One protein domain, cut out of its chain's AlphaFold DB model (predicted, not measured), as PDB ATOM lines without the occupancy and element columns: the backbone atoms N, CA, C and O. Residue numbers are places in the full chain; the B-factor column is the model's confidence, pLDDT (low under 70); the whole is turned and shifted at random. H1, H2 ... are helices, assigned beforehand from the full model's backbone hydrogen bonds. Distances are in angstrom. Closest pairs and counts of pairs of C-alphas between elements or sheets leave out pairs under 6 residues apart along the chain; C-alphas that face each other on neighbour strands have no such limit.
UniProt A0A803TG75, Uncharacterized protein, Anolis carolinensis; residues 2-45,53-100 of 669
ATOM      1  N   GLU A   2      36.391 -52.001 -19.932       75.25
ATOM      2  CA  GLU A   2      36.833 -50.628 -20.229       75.25
ATOM      3  C   GLU A   2      35.951 -49.525 -19.608       75.25
ATOM      4  O   GLU A   2      36.445 -48.766 -18.781       75.25
ATOM      5  N   GLY A   3      34.629 -49.544 -19.825       86.75
ATOM      6  CA  GLY A   3      33.711 -48.593 -19.167       86.75
ATOM      7  C   GLY A   3      33.687 -48.660 -17.626       86.75
ATOM      8  O   GLY A   3      33.355 -47.681 -16.967       86.75
ATOM      9  N   HIS A   4      34.101 -49.778 -17.014       71.75
ATOM     10  CA  HIS A   4      34.254 -49.864 -15.554       71.75
ATOM     11  C   HIS A   4      35.559 -49.195 -15.084       71.75
ATOM     12  O   HIS A   4      35.587 -48.585 -14.016       71.75
ATOM     13  N   MET A   5      36.630 -49.271 -15.882       87.44
ATOM     14  CA  MET A   5      37.878 -48.528 -15.653       87.44
ATOM     15  C   MET A   5      37.679 -47.022 -15.862       87.44
ATOM     16  O   MET A   5      38.295 -46.212 -15.176       87.44
ATOM     17  N   GLU A   6      36.812 -46.639 -16.797       87.94
ATOM     18  CA  GLU A   6      36.449 -45.247 -17.067       87.94
ATOM     19  C   GLU A   6      35.601 -44.645 -15.941       87.94
ATOM     20  O   GLU A   6      35.993 -43.623 -15.380       87.94
ATOM     21  N   ASN A   7      34.557 -45.348 -15.479       84.38
ATOM     22  CA  ASN A   7      33.831 -44.971 -14.260       84.38
ATOM     23  C   ASN A   7      34.762 -44.860 -13.042       84.38
ATOM     24  O   ASN A   7      34.636 -43.929 -12.250       84.38
ATOM     25  N   MET A   8      35.727 -45.774 -12.887       90.31
ATOM     26  CA  MET A   8      36.674 -45.717 -11.769       90.31
ATOM     27  C   MET A   8      37.609 -44.500 -11.866       90.31
ATOM     28  O   MET A   8      37.888 -43.872 -10.848       90.31
ATOM     29  N   ARG A   9      38.028 -44.105 -13.078       94.62
ATOM     30  CA  ARG A   9      38.778 -42.857 -13.314       94.62
ATOM     31  C   ARG A   9      37.942 -41.608 -13.030       94.62
ATOM     32  O   ARG A   9      38.455 -40.691 -12.395       94.62
ATOM     33  N   ALA A  10      36.667 -41.587 -13.419       91.19
ATOM     34  CA  ALA A  10      35.755 -40.487 -13.100       91.19
ATOM     35  C   ALA A  10      35.565 -40.327 -11.578       91.19
ATOM     36  O   ALA A  10      35.719 -39.227 -11.054       91.19
ATOM     37  N   VAL A  11      35.332 -41.427 -10.852       90.44
ATOM     38  CA  VAL A  11      35.204 -41.422  -9.381       90.44
ATOM     39  C   VAL A  11      36.489 -40.942  -8.695       90.44
ATOM     40  O   VAL A  11      36.411 -40.163  -7.746       90.44
ATOM     41  N   ILE A  12      37.667 -41.351  -9.180       93.50
ATOM     42  CA  ILE A  12      38.957 -40.855  -8.671       93.50
ATOM     43  C   ILE A  12      39.088 -39.343  -8.907       93.50
ATOM     44  O   ILE A  12      39.401 -38.621  -7.965       93.50
ATOM     45  N   LYS A  13      38.771 -38.848 -10.113       92.62
ATOM     46  CA  LYS A  13      38.831 -37.413 -10.442       92.62
ATOM     47  C   LYS A  13      37.910 -36.581  -9.536       92.62
ATOM     48  O   LYS A  13      38.351 -35.580  -8.982       92.62
ATOM     49  N   VAL A  14      36.668 -37.024  -9.317       88.31
ATOM     50  CA  VAL A  14      35.716 -36.365  -8.397       88.31
ATOM     51  C   VAL A  14      36.238 -36.370  -6.956       88.31
ATOM     52  O   VAL A  14      36.145 -35.359  -6.259       88.31
ATOM     53  N   TYR A  15      36.833 -37.476  -6.499       91.31
ATOM     54  CA  TYR A  15      37.432 -37.554  -5.165       91.31
ATOM     55  C   TYR A  15      38.638 -36.611  -5.006       91.31
ATOM     56  O   TYR A  15      38.807 -35.994  -3.953       91.31
ATOM     57  N   GLU A  16      39.456 -36.454  -6.048       90.06
ATOM     58  CA  GLU A  16      40.584 -35.518  -6.072       90.06
ATOM     59  C   GLU A  16      40.126 -34.051  -6.080       90.06
ATOM     60  O   GLU A  16      40.630 -33.274  -5.266       90.06
ATOM     61  N   SER A  17      39.123 -33.684  -6.890       88.19
ATOM     62  CA  SER A  17      38.504 -32.347  -6.861       88.19
ATOM     63  C   SER A  17      37.898 -32.033  -5.491       88.19
ATOM     64  O   SER A  17      38.224 -31.011  -4.887       88.19
ATOM     65  N   LYS A  18      37.107 -32.952  -4.918       87.38
ATOM     66  CA  LYS A  18      36.509 -32.768  -3.585       87.38
ATOM     67  C   LYS A  18      37.567 -32.604  -2.491       87.38
ATOM     68  O   LYS A  18      37.420 -31.769  -1.602       87.38
ATOM     69  N   LYS A  19      38.675 -33.346  -2.580       91.56
ATOM     70  CA  LYS A  19      39.827 -33.216  -1.675       91.56
ATOM     71  C   LYS A  19      40.592 -31.899  -1.866       91.56
ATOM     72  O   LYS A  19      41.181 -31.407  -0.904       91.56
ATOM     73  N   LYS A  20      40.602 -31.324  -3.075       89.88
ATOM     74  CA  LYS A  20      41.167 -29.994  -3.355       89.88
ATOM     75  C   LYS A  20      40.304 -28.899  -2.723       89.88
ATOM     76  O   LYS A  20      40.827 -28.141  -1.913       89.88
ATOM     77  N   HIS A  21      38.996 -28.897  -2.979       83.19
ATOM     78  CA  HIS A  21      38.079 -27.919  -2.382       83.19
ATOM     79  C   HIS A  21      37.990 -28.034  -0.856       83.19
ATOM     80  O   HIS A  21      37.967 -27.013  -0.175       83.19
ATOM     81  N   GLN A  22      38.051 -29.246  -0.292       87.06
ATOM     82  CA  GLN A  22      38.152 -29.410   1.160       87.06
ATOM     83  C   GLN A  22      39.408 -28.722   1.726       87.06
ATOM     84  O   GLN A  22      39.309 -28.015   2.722       87.06
ATOM     85  N   LYS A  23      40.572 -28.866   1.077       86.62
ATOM     86  CA  LYS A  23      41.801 -28.174   1.500       86.62
ATOM     87  C   LYS A  23      41.724 -26.656   1.341       86.62
ATOM     88  O   LYS A  23      42.267 -25.938   2.171       86.62
ATOM     89  N   GLU A  24      41.076 -26.165   0.289       85.38
ATOM     90  CA  GLU A  24      40.864 -24.728   0.064       85.38
ATOM     91  C   GLU A  24      39.916 -24.133   1.121       85.38
ATOM     92  O   GLU A  24      40.170 -23.045   1.638       85.38
ATOM     93  N   ALA A  25      38.874 -24.871   1.514       81.06
ATOM     94  CA  ALA A  25      37.980 -24.502   2.609       81.06
ATOM     95  C   ALA A  25      38.678 -24.557   3.982       81.06
ATOM     96  O   ALA A  25      38.507 -23.644   4.787       81.06
ATOM     97  N   GLU A  26      39.498 -25.582   4.240       84.69
ATOM     98  CA  GLU A  26      40.330 -25.689   5.449       84.69
ATOM     99  C   GLU A  26      41.355 -24.540   5.535       84.69
ATOM    100  O   GLU A  26      41.544 -23.973   6.610       84.69
ATOM    101  N   ALA A  27      41.957 -24.131   4.410       87.12
ATOM    102  CA  ALA A  27      42.853 -22.975   4.347       87.12
ATOM    103  C   ALA A  27      42.123 -21.653   4.650       87.12
ATOM    104  O   ALA A  27      42.553 -20.916   5.533       87.12
ATOM    105  N   ARG A  28      40.974 -21.391   4.007       85.19
ATOM    106  CA  ARG A  28      40.147 -20.202   4.301       85.19
ATOM    107  C   ARG A  28      39.656 -20.170   5.751       85.19
ATOM    108  O   ARG A  28      39.572 -19.101   6.346       85.19
ATOM    109  N   ALA A  29      39.333 -21.326   6.334       82.69
ATOM    110  CA  ALA A  29      38.953 -21.414   7.742       82.69
ATOM    111  C   ALA A  29      40.123 -21.049   8.673       82.69
ATOM    112  O   ALA A  29      39.912 -20.329   9.648       82.69
ATOM    113  N   ALA A  30      41.346 -21.486   8.353       85.69
ATOM    114  CA  ALA A  30      42.546 -21.122   9.104       85.69
ATOM    115  C   ALA A  30      42.880 -19.621   8.990       85.69
ATOM    116  O   ALA A  30      43.169 -18.996  10.007       85.69
ATOM    117  N   GLU A  31      42.769 -19.029   7.795       88.56
ATOM    118  CA  GLU A  31      42.936 -17.579   7.578       88.56
ATOM    119  C   GLU A  31      41.926 -16.765   8.405       88.56
ATOM    120  O   GLU A  31      42.305 -15.840   9.126       88.56
ATOM    121  N   LEU A  32      40.645 -17.153   8.376       81.62
ATOM    122  CA  LEU A  32      39.595 -16.519   9.179       81.62
ATOM    123  C   LEU A  32      39.808 -16.710  10.688       81.62
ATOM    124  O   LEU A  32      39.423 -15.840  11.472       81.62
ATOM    125  N   GLU A  33      40.394 -17.824  11.129       84.50
ATOM    126  CA  GLU A  33      40.713 -18.040  12.540       84.50
ATOM    127  C   GLU A  33      41.933 -17.215  12.987       84.50
ATOM    128  O   GLU A  33      41.893 -16.629  14.071       84.50
ATOM    129  N   GLU A  34      42.962 -17.063  12.146       86.12
ATOM    130  CA  GLU A  34      44.086 -16.147  12.391       86.12
ATOM    131  C   GLU A  34      43.612 -14.684  12.454       86.12
ATOM    132  O   GLU A  34      43.959 -13.958  13.392       86.12
ATOM    133  N   GLU A  35      42.746 -14.259  11.530       83.94
ATOM    134  CA  GLU A  35      42.140 -12.925  11.550       83.94
ATOM    135  C   GLU A  35      41.291 -12.713  12.815       83.94
ATOM    136  O   GLU A  35      41.461 -11.719  13.524       83.94
ATOM    137  N   ASN A  36      40.448 -13.680  13.195       77.81
ATOM    138  CA  ASN A  36      39.692 -13.615  14.449       77.81
ATOM    139  C   ASN A  36      40.602 -13.548  15.688       77.81
ATOM    140  O   ASN A  36      40.283 -12.836  16.645       77.81
ATOM    141  N   GLN A  37      41.734 -14.258  15.699       83.94
ATOM    142  CA  GLN A  37      42.724 -14.168  16.777       83.94
ATOM    143  C   GLN A  37      43.419 -12.800  16.801       83.94
ATOM    144  O   GLN A  37      43.577 -12.226  17.881       83.94
ATOM    145  N   ARG A  38      43.754 -12.223  15.640       81.12
ATOM    146  CA  ARG A  38      44.301 -10.860  15.509       81.12
ATOM    147  C   ARG A  38      43.325  -9.805  16.035       81.12
ATOM    148  O   ARG A  38      43.716  -8.996  16.878       81.12
ATOM    149  N   LEU A  39      42.057  -9.856  15.622       75.56
ATOM    150  CA  LEU A  39      41.007  -8.939  16.082       75.56
ATOM    151  C   LEU A  39      40.774  -9.061  17.598       75.56
ATOM    152  O   LEU A  39      40.706  -8.053  18.306       75.56
ATOM    153  N   ARG A  40      40.755 -10.288  18.142       76.75
ATOM    154  CA  ARG A  40      40.735 -10.521  19.599       76.75
ATOM    155  C   ARG A  40      41.979  -9.960  20.288       76.75
ATOM    156  O   ARG A  40      41.859  -9.380  21.364       76.75
ATOM    157  N   GLY A  41      43.158 -10.090  19.682       75.81
ATOM    158  CA  GLY A  41      44.414  -9.521  20.172       75.81
ATOM    159  C   GLY A  41      44.403  -7.990  20.237       75.81
ATOM    160  O   GLY A  41      44.930  -7.412  21.184       75.81
ATOM    161  N   MET A  42      43.759  -7.320  19.279       67.38
ATOM    162  CA  MET A  42      43.552  -5.865  19.310       67.38
ATOM    163  C   MET A  42      42.572  -5.449  20.411       67.38
ATOM    164  O   MET A  42      42.862  -4.526  21.168       67.38
ATOM    165  N   LEU A  43      41.456  -6.172  20.557       62.44
ATOM    166  CA  LEU A  43      40.447  -5.915  21.594       62.44
ATOM    167  C   LEU A  43      40.941  -6.214  23.024       62.44
ATOM    168  O   LEU A  43      40.410  -5.661  23.983       62.44
ATOM    169  N   THR A  44      41.946  -7.081  23.186       64.69
ATOM    170  CA  THR A  44      42.493  -7.479  24.500       64.69
ATOM    171  C   THR A  44      43.792  -6.768  24.886       64.69
ATOM    172  O   THR A  44      44.173  -6.813  26.059       64.69
ATOM    173  N   LYS A  45      44.452  -6.060  23.958       57.78
ATOM    174  CA  LYS A  45      45.628  -5.219  24.240       57.78
ATOM    175  C   LYS A  45      45.249  -3.977  25.057       57.78
ATOM    176  O   LYS A  45      45.192  -2.860  24.547       57.78
ATOM    177  N   GLN A  53      40.655   3.234  25.690       57.12
ATOM    178  CA  GLN A  53      40.265   4.086  24.561       57.12
ATOM    179  C   GLN A  53      41.232   3.940  23.366       57.12
ATOM    180  O   GLN A  53      40.825   4.007  22.204       57.12
ATOM    181  N   LYS A  54      42.507   3.633  23.644       58.72
ATOM    182  CA  LYS A  54      43.582   3.497  22.644       58.72
ATOM    183  C   LYS A  54      43.452   2.243  21.767       58.72
ATOM    184  O   LYS A  54      43.728   2.303  20.571       58.72
ATOM    185  N   GLY A  55      43.004   1.122  22.341       61.00
ATOM    186  CA  GLY A  55      42.761  -0.123  21.598       61.00
ATOM    187  C   GLY A  55      41.539  -0.024  20.681       61.00
ATOM    188  O   GLY A  55      41.583  -0.468  19.536       61.00
ATOM    189  N   PHE A  56      40.477   0.636  21.155       66.56
ATOM    190  CA  PHE A  56      39.271   0.873  20.362       66.56
ATOM    191  C   PHE A  56      39.527   1.849  19.203       66.56
ATOM    192  O   PHE A  56      39.084   1.597  18.088       66.56
ATOM    193  N   SER A  57      40.314   2.908  19.428       71.56
ATOM    194  CA  SER A  57      40.747   3.822  18.362       71.56
ATOM    195  C   SER A  57      41.531   3.104  17.256       71.56
ATOM    196  O   SER A  57      41.207   3.287  16.087       71.56
ATOM    197  N   ALA A  58      42.497   2.245  17.601       72.25
ATOM    198  CA  ALA A  58      43.255   1.482  16.605       72.25
ATOM    199  C   ALA A  58      42.367   0.511  15.801       72.25
ATOM    200  O   ALA A  58      42.536   0.376  14.591       72.25
ATOM    201  N   PHE A  59      41.391  -0.124  16.458       73.44
ATOM    202  CA  PHE A  59      40.401  -0.984  15.805       73.44
ATOM    203  C   PHE A  59      39.483  -0.212  14.844       73.44
ATOM    204  O   PHE A  59      39.225  -0.697  13.745       73.44
ATOM    205  N   LEU A  60      39.040   0.998  15.207       75.81
ATOM    206  CA  LEU A  60      38.267   1.855  14.302       75.81
ATOM    207  C   LEU A  60      39.084   2.276  13.073       75.81
ATOM    208  O   LEU A  60      38.587   2.147  11.962       75.81
ATOM    209  N   THR A  61      40.347   2.682  13.237       78.62
ATOM    210  CA  THR A  61      41.203   3.057  12.094       78.62
ATOM    211  C   THR A  61      41.487   1.873  11.157       78.62
ATOM    212  O   THR A  61      41.529   2.048   9.941       78.62
ATOM    213  N   GLU A  62      41.639   0.650  11.680       79.19
ATOM    214  CA  GLU A  62      41.789  -0.559  10.850       79.19
ATOM    215  C   GLU A  62      40.468  -0.950  10.151       79.19
ATOM    216  O   GLU A  62      40.480  -1.400   9.002       79.19
ATOM    217  N   MET A  63      39.316  -0.698  10.787       77.81
ATOM    218  CA  MET A  63      37.988  -0.854  10.178       77.81
ATOM    219  C   MET A  63      37.727   0.173   9.063       77.81
ATOM    220  O   MET A  63      37.206  -0.178   8.008       77.81
ATOM    221  N   GLU A  64      38.122   1.431   9.256       81.88
ATOM    222  CA  GLU A  64      38.040   2.481   8.233       81.88
ATOM    223  C   GLU A  64      38.958   2.165   7.043       81.88
ATOM    224  O   GLU A  64      38.526   2.239   5.893       81.88
ATOM    225  N   ALA A  65      40.188   1.704   7.296       85.62
ATOM    226  CA  ALA A  65      41.122   1.307   6.240       85.62
ATOM    227  C   ALA A  65      40.648   0.075   5.440       85.62
ATOM    228  O   ALA A  65      40.827   0.019   4.219       85.62
ATOM    229  N   THR A  66      40.025  -0.911   6.094       78.44
ATOM    230  CA  THR A  66      39.432  -2.078   5.412       78.44
ATOM    231  C   THR A  66      38.149  -1.717   4.657       78.44
ATOM    232  O   THR A  66      37.936  -2.218   3.548       78.44
ATOM    233  N   TYR A  67      37.343  -0.786   5.172       78.06
ATOM    234  CA  TYR A  67      36.209  -0.213   4.445       78.06
ATOM    235  C   TYR A  67      36.662   0.547   3.185       78.06
ATOM    236  O   TYR A  67      36.157   0.283   2.096       78.06
ATOM    237  N   GLU A  68      37.681   1.406   3.276       87.31
ATOM    238  CA  GLU A  68      38.258   2.070   2.098       87.31
ATOM    239  C   GLU A  68      38.837   1.082   1.075       87.31
ATOM    240  O   GLU A  68      38.703   1.291  -0.133       87.31
ATOM    241  N   LYS A  69      39.508   0.014   1.531       88.81
ATOM    242  CA  LYS A  69      40.069  -1.015   0.644       88.81
ATOM    243  C   LYS A  69      38.964  -1.750  -0.113       88.81
ATOM    244  O   LYS A  69      39.019  -1.831  -1.337       88.81
ATOM    245  N   THR A  70      37.935  -2.211   0.596       80.25
ATOM    246  CA  THR A  70      36.784  -2.891  -0.019       80.25
ATOM    247  C   THR A  70      35.957  -1.954  -0.900       80.25
ATOM    248  O   THR A  70      35.422  -2.393  -1.915       80.25
ATOM    249  N   GLN A  71      35.894  -0.652  -0.602       84.69
ATOM    250  CA  GLN A  71      35.313   0.333  -1.518       84.69
ATOM    251  C   GLN A  71      36.122   0.436  -2.824       84.69
ATOM    252  O   GLN A  71      35.533   0.346  -3.900       84.69
ATOM    253  N   LYS A  72      37.456   0.544  -2.752       88.94
ATOM    254  CA  LYS A  72      38.338   0.598  -3.937       88.94
ATOM    255  C   LYS A  72      38.257  -0.686  -4.776       88.94
ATOM    256  O   LYS A  72      38.228  -0.612  -6.001       88.94
ATOM    257  N   GLU A  73      38.149  -1.852  -4.142       84.56
ATOM    258  CA  GLU A  73      37.938  -3.143  -4.822       84.56
ATOM    259  C   GLU A  73      36.548  -3.226  -5.491       84.56
ATOM    260  O   GLU A  73      36.429  -3.696  -6.624       84.56
ATOM    261  N   ASN A  74      35.499  -2.685  -4.860       77.31
ATOM    262  CA  ASN A  74      34.168  -2.546  -5.468       77.31
ATOM    263  C   ASN A  74      34.136  -1.541  -6.638       77.31
ATOM    264  O   ASN A  74      33.366  -1.709  -7.580       77.31
ATOM    265  N   GLU A  75      34.944  -0.483  -6.600       89.75
ATOM    266  CA  GLU A  75      35.082   0.471  -7.708       89.75
ATOM    267  C   GLU A  75      35.869  -0.143  -8.881       89.75
ATOM    268  O   GLU A  75      35.447  -0.012 -10.032       89.75
ATOM    269  N   ALA A  76      36.937  -0.897  -8.600       89.12
ATOM    270  CA  ALA A  76      37.706  -1.628  -9.609       89.12
ATOM    271  C   ALA A  76      36.867  -2.711 -10.313       89.12
ATOM    272  O   ALA A  76      36.805  -2.740 -11.540       89.12
ATOM    273  N   THR A  77      36.147  -3.544  -9.557       81.25
ATOM    274  CA  THR A  77      35.257  -4.577 -10.124       81.25
ATOM    275  C   THR A  77      34.075  -3.979 -10.890       81.25
ATOM    276  O   THR A  77      33.637  -4.556 -11.885       81.25
ATOM    277  N   LYS A  78      33.562  -2.798 -10.511       83.81
ATOM    278  CA  LYS A  78      32.585  -2.060 -11.339       83.81
ATOM    279  C   LYS A  78      33.183  -1.597 -12.669       83.81
ATOM    280  O   LYS A  78      32.496  -1.685 -13.684       83.81
ATOM    281  N   ALA A  79      34.430  -1.126 -12.676       90.00
ATOM    282  CA  ALA A  79      35.122  -0.734 -13.905       90.00
ATOM    283  C   ALA A  79      35.394  -1.941 -14.823       90.00
ATOM    284  O   ALA A  79      35.152  -1.858 -16.023       90.00
ATOM    285  N   GLU A  80      35.804  -3.079 -14.258       88.00
ATOM    286  CA  GLU A  80      35.993  -4.339 -14.989       88.00
ATOM    287  C   GLU A  80      34.676  -4.855 -15.591       88.00
ATOM    288  O   GLU A  80      34.611  -5.130 -16.786       88.00
ATOM    289  N   ASN A  81      33.586  -4.875 -14.816       74.19
ATOM    290  CA  ASN A  81      32.259  -5.231 -15.330       74.19
ATOM    291  C   ASN A  81      31.774  -4.277 -16.438       74.19
ATOM    292  O   ASN A  81      31.099  -4.714 -17.370       74.19
ATOM    293  N   ALA A  82      32.110  -2.985 -16.367       90.19
ATOM    294  CA  ALA A  82      31.795  -2.034 -17.431       90.19
ATOM    295  C   ALA A  82      32.604  -2.311 -18.712       90.19
ATOM    296  O   ALA A  82      32.038  -2.257 -19.803       90.19
ATOM    297  N   ALA A  83      33.886  -2.669 -18.584       89.31
ATOM    298  CA  ALA A  83      34.734  -3.058 -19.711       89.31
ATOM    299  C   ALA A  83      34.257  -4.369 -20.362       89.31
ATOM    300  O   ALA A  83      34.059  -4.404 -21.574       89.31
ATOM    301  N   LEU A  84      33.963  -5.405 -19.567       82.38
ATOM    302  CA  LEU A  84      33.402  -6.674 -20.051       82.38
ATOM    303  C   LEU A  84      32.041  -6.480 -20.733       82.38
ATOM    304  O   LEU A  84      31.748  -7.121 -21.741       82.38
ATOM    305  N   LYS A  85      31.206  -5.563 -20.223       88.12
ATOM    306  CA  LYS A  85      29.947  -5.191 -20.878       88.12
ATOM    307  C   LYS A  85      30.195  -4.531 -22.238       88.12
ATOM    308  O   LYS A  85      29.504  -4.873 -23.194       88.12
ATOM    309  N   GLN A  86      31.169  -3.625 -22.343       88.44
ATOM    310  CA  GLN A  86      31.538  -3.010 -23.620       88.44
ATOM    311  C   GLN A  86      32.085  -4.056 -24.607       88.44
ATOM    312  O   GLN A  86      31.656  -4.080 -25.755       88.44
ATOM    313  N   GLU A  87      32.952  -4.969 -24.163       86.38
ATOM    314  CA  GLU A  87      33.471  -6.067 -24.993       86.38
ATOM    315  C   GLU A  87      32.348  -7.005 -25.475       86.38
ATOM    316  O   GLU A  87      32.319  -7.411 -26.640       86.38
ATOM    317  N   ALA A  88      31.363  -7.300 -24.619       75.75
ATOM    318  CA  ALA A  88      30.167  -8.053 -24.995       75.75
ATOM    319  C   ALA A  88      29.292  -7.298 -26.016       75.75
ATOM    320  O   ALA A  88      28.790  -7.901 -26.966       75.75
ATOM    321  N   GLU A  89      29.119  -5.981 -25.866       83.00
ATOM    322  CA  GLU A  89      28.388  -5.143 -26.826       83.00
ATOM    323  C   GLU A  89      29.121  -5.042 -28.179       83.00
ATOM    324  O   GLU A  89      28.486  -5.166 -29.228       83.00
ATOM    325  N   GLU A  90      30.451  -4.910 -28.181       85.62
ATOM    326  CA  GLU A  90      31.280  -4.884 -29.394       85.62
ATOM    327  C   GLU A  90      31.311  -6.248 -30.102       85.62
ATOM    328  O   GLU A  90      31.122  -6.318 -31.318       85.62
ATOM    329  N   THR A  91      31.473  -7.356 -29.373       79.25
ATOM    330  CA  THR A  91      31.433  -8.710 -29.961       79.25
ATOM    331  C   THR A  91      30.045  -9.081 -30.487       79.25
ATOM    332  O   THR A  91      29.952  -9.709 -31.547       79.25
ATOM    333  N   LEU A  92      28.961  -8.648 -29.831       74.12
ATOM    334  CA  LEU A  92      27.599  -8.775 -30.363       74.12
ATOM    335  C   LEU A  92      27.384  -7.895 -31.599       74.12
ATOM    336  O   LEU A  92      26.828  -8.381 -32.583       74.12
ATOM    337  N   GLY A  93      27.852  -6.644 -31.596       75.56
ATOM    338  CA  GLY A  93      27.799  -5.756 -32.760       75.56
ATOM    339  C   GLY A  93      28.531  -6.342 -33.970       75.56
ATOM    340  O   GLY A  93      27.972  -6.408 -35.065       75.56
ATOM    341  N   ASN A  94      29.736  -6.871 -33.751       73.81
ATOM    342  CA  ASN A  94      30.544  -7.523 -34.779       73.81
ATOM    343  C   ASN A  94      29.915  -8.836 -35.282       73.81
ATOM    344  O   ASN A  94      29.924  -9.088 -36.484       73.81
ATOM    345  N   ARG A  95      29.299  -9.653 -34.412       66.19
ATOM    346  CA  ARG A  95      28.543 -10.851 -34.841       66.19
ATOM    347  C   ARG A  95      27.273 -10.502 -35.625       66.19
ATOM    348  O   ARG A  95      26.968 -11.177 -36.605       66.19
ATOM    349  N   LEU A  96      26.552  -9.448 -35.237       57.34
ATOM    350  CA  LEU A  96      25.333  -8.992 -35.920       57.34
ATOM    351  C   LEU A  96      25.597  -8.366 -37.300       57.34
ATOM    352  O   LEU A  96      24.667  -8.264 -38.095       57.34
ATOM    353  N   LEU A  97      26.844  -7.995 -37.612       55.47
ATOM    354  CA  LEU A  97      27.263  -7.585 -38.959       55.47
ATOM    355  C   LEU A  97      27.496  -8.769 -39.920       55.47
ATOM    356  O   LEU A  97      27.561  -8.547 -41.127       55.47
ATOM    357  N   PHE A  98      27.595 -10.007 -39.417       48.66
ATOM    358  CA  PHE A  98      27.930 -11.206 -40.206       48.66
ATOM    359  C   PHE A  98      26.804 -12.247 -40.331       48.66
ATOM    360  O   PHE A  98      27.006 -13.300 -40.936       48.66
ATOM    361  N   GLN A  99      25.606 -11.970 -39.814       48.47
ATOM    362  CA  GLN A  99      24.404 -12.747 -40.127       48.47
ATOM    363  C   GLN A  99      23.291 -11.827 -40.617       48.47
ATOM    364  O   GLN A  99      22.948 -10.851 -39.950       48.47
ATOM    365  N   GLU A 100      22.662 -12.192 -41.738       51.97
ATOM    366  CA  GLU A 100      21.442 -11.561 -42.252       51.97
ATOM    367  C   GLU A 100      20.221 -11.890 -41.373       51.97
ATOM    368  O   GLU A 100      19.235 -12.484 -41.806       51.97
TER     369      GLU A 100
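Overview. This is residues 2 to 45 and 53 to 100 of the 669 residues of an uncharacterized protein of Anolis carolinensis (UniProt A0A803TG75). Two long, unbent helices, H2 and H1, make an open V: they meet near the cut, where H1 ends and H2 begins, and spread apart toward Glu 2 and Glu 100. Residues 2 to 38 and 63 to 100 stick out as two free arms. The printed part has 92 residues, with H1 then H2 along the chain, no named strand, and the class is all helix. It is extended, with a radius of gyration of the C-alphas of 24.1 A, and flat, spanning 69 by 49 by 8 A.

Arrangement. H2, residues 53 to 96, touches H1, residues 2 to 44, with its residues 55 to 59 alone. H1 touches H2 with residues 39 to 44 alone. Their closest C-alphas, those of Gly 55 and Met 42, are 6.2 A apart, while the centres are 26.8 A apart. They run opposite ways at a steep tilt of 37 degrees, only just beyond shallow. In H1 and H2 every O i to N i+4 pair is within hydrogen-bond range.

Along the chain. H2 is 63.7 A long, from C-alpha 53 at (40.265, 4.086, 24.561) to C-alpha 96 at (25.333, -8.992, -35.920). H1 is 62.4 A long and begins with C-alpha 2 at (36.833, -50.628, -20.229).

Size, cuts and confidence. The C-alphas farthest apart, those of Gln 53 and Glu 100, are 71.2 A apart. Residues 46 to 52 are not printed, and C-alphas 45 and 53 are 10.7 A apart across this cut. Confidence is low, with pLDDT under 70, at residues 42 to 45, 53 to 56 and 95 to 100.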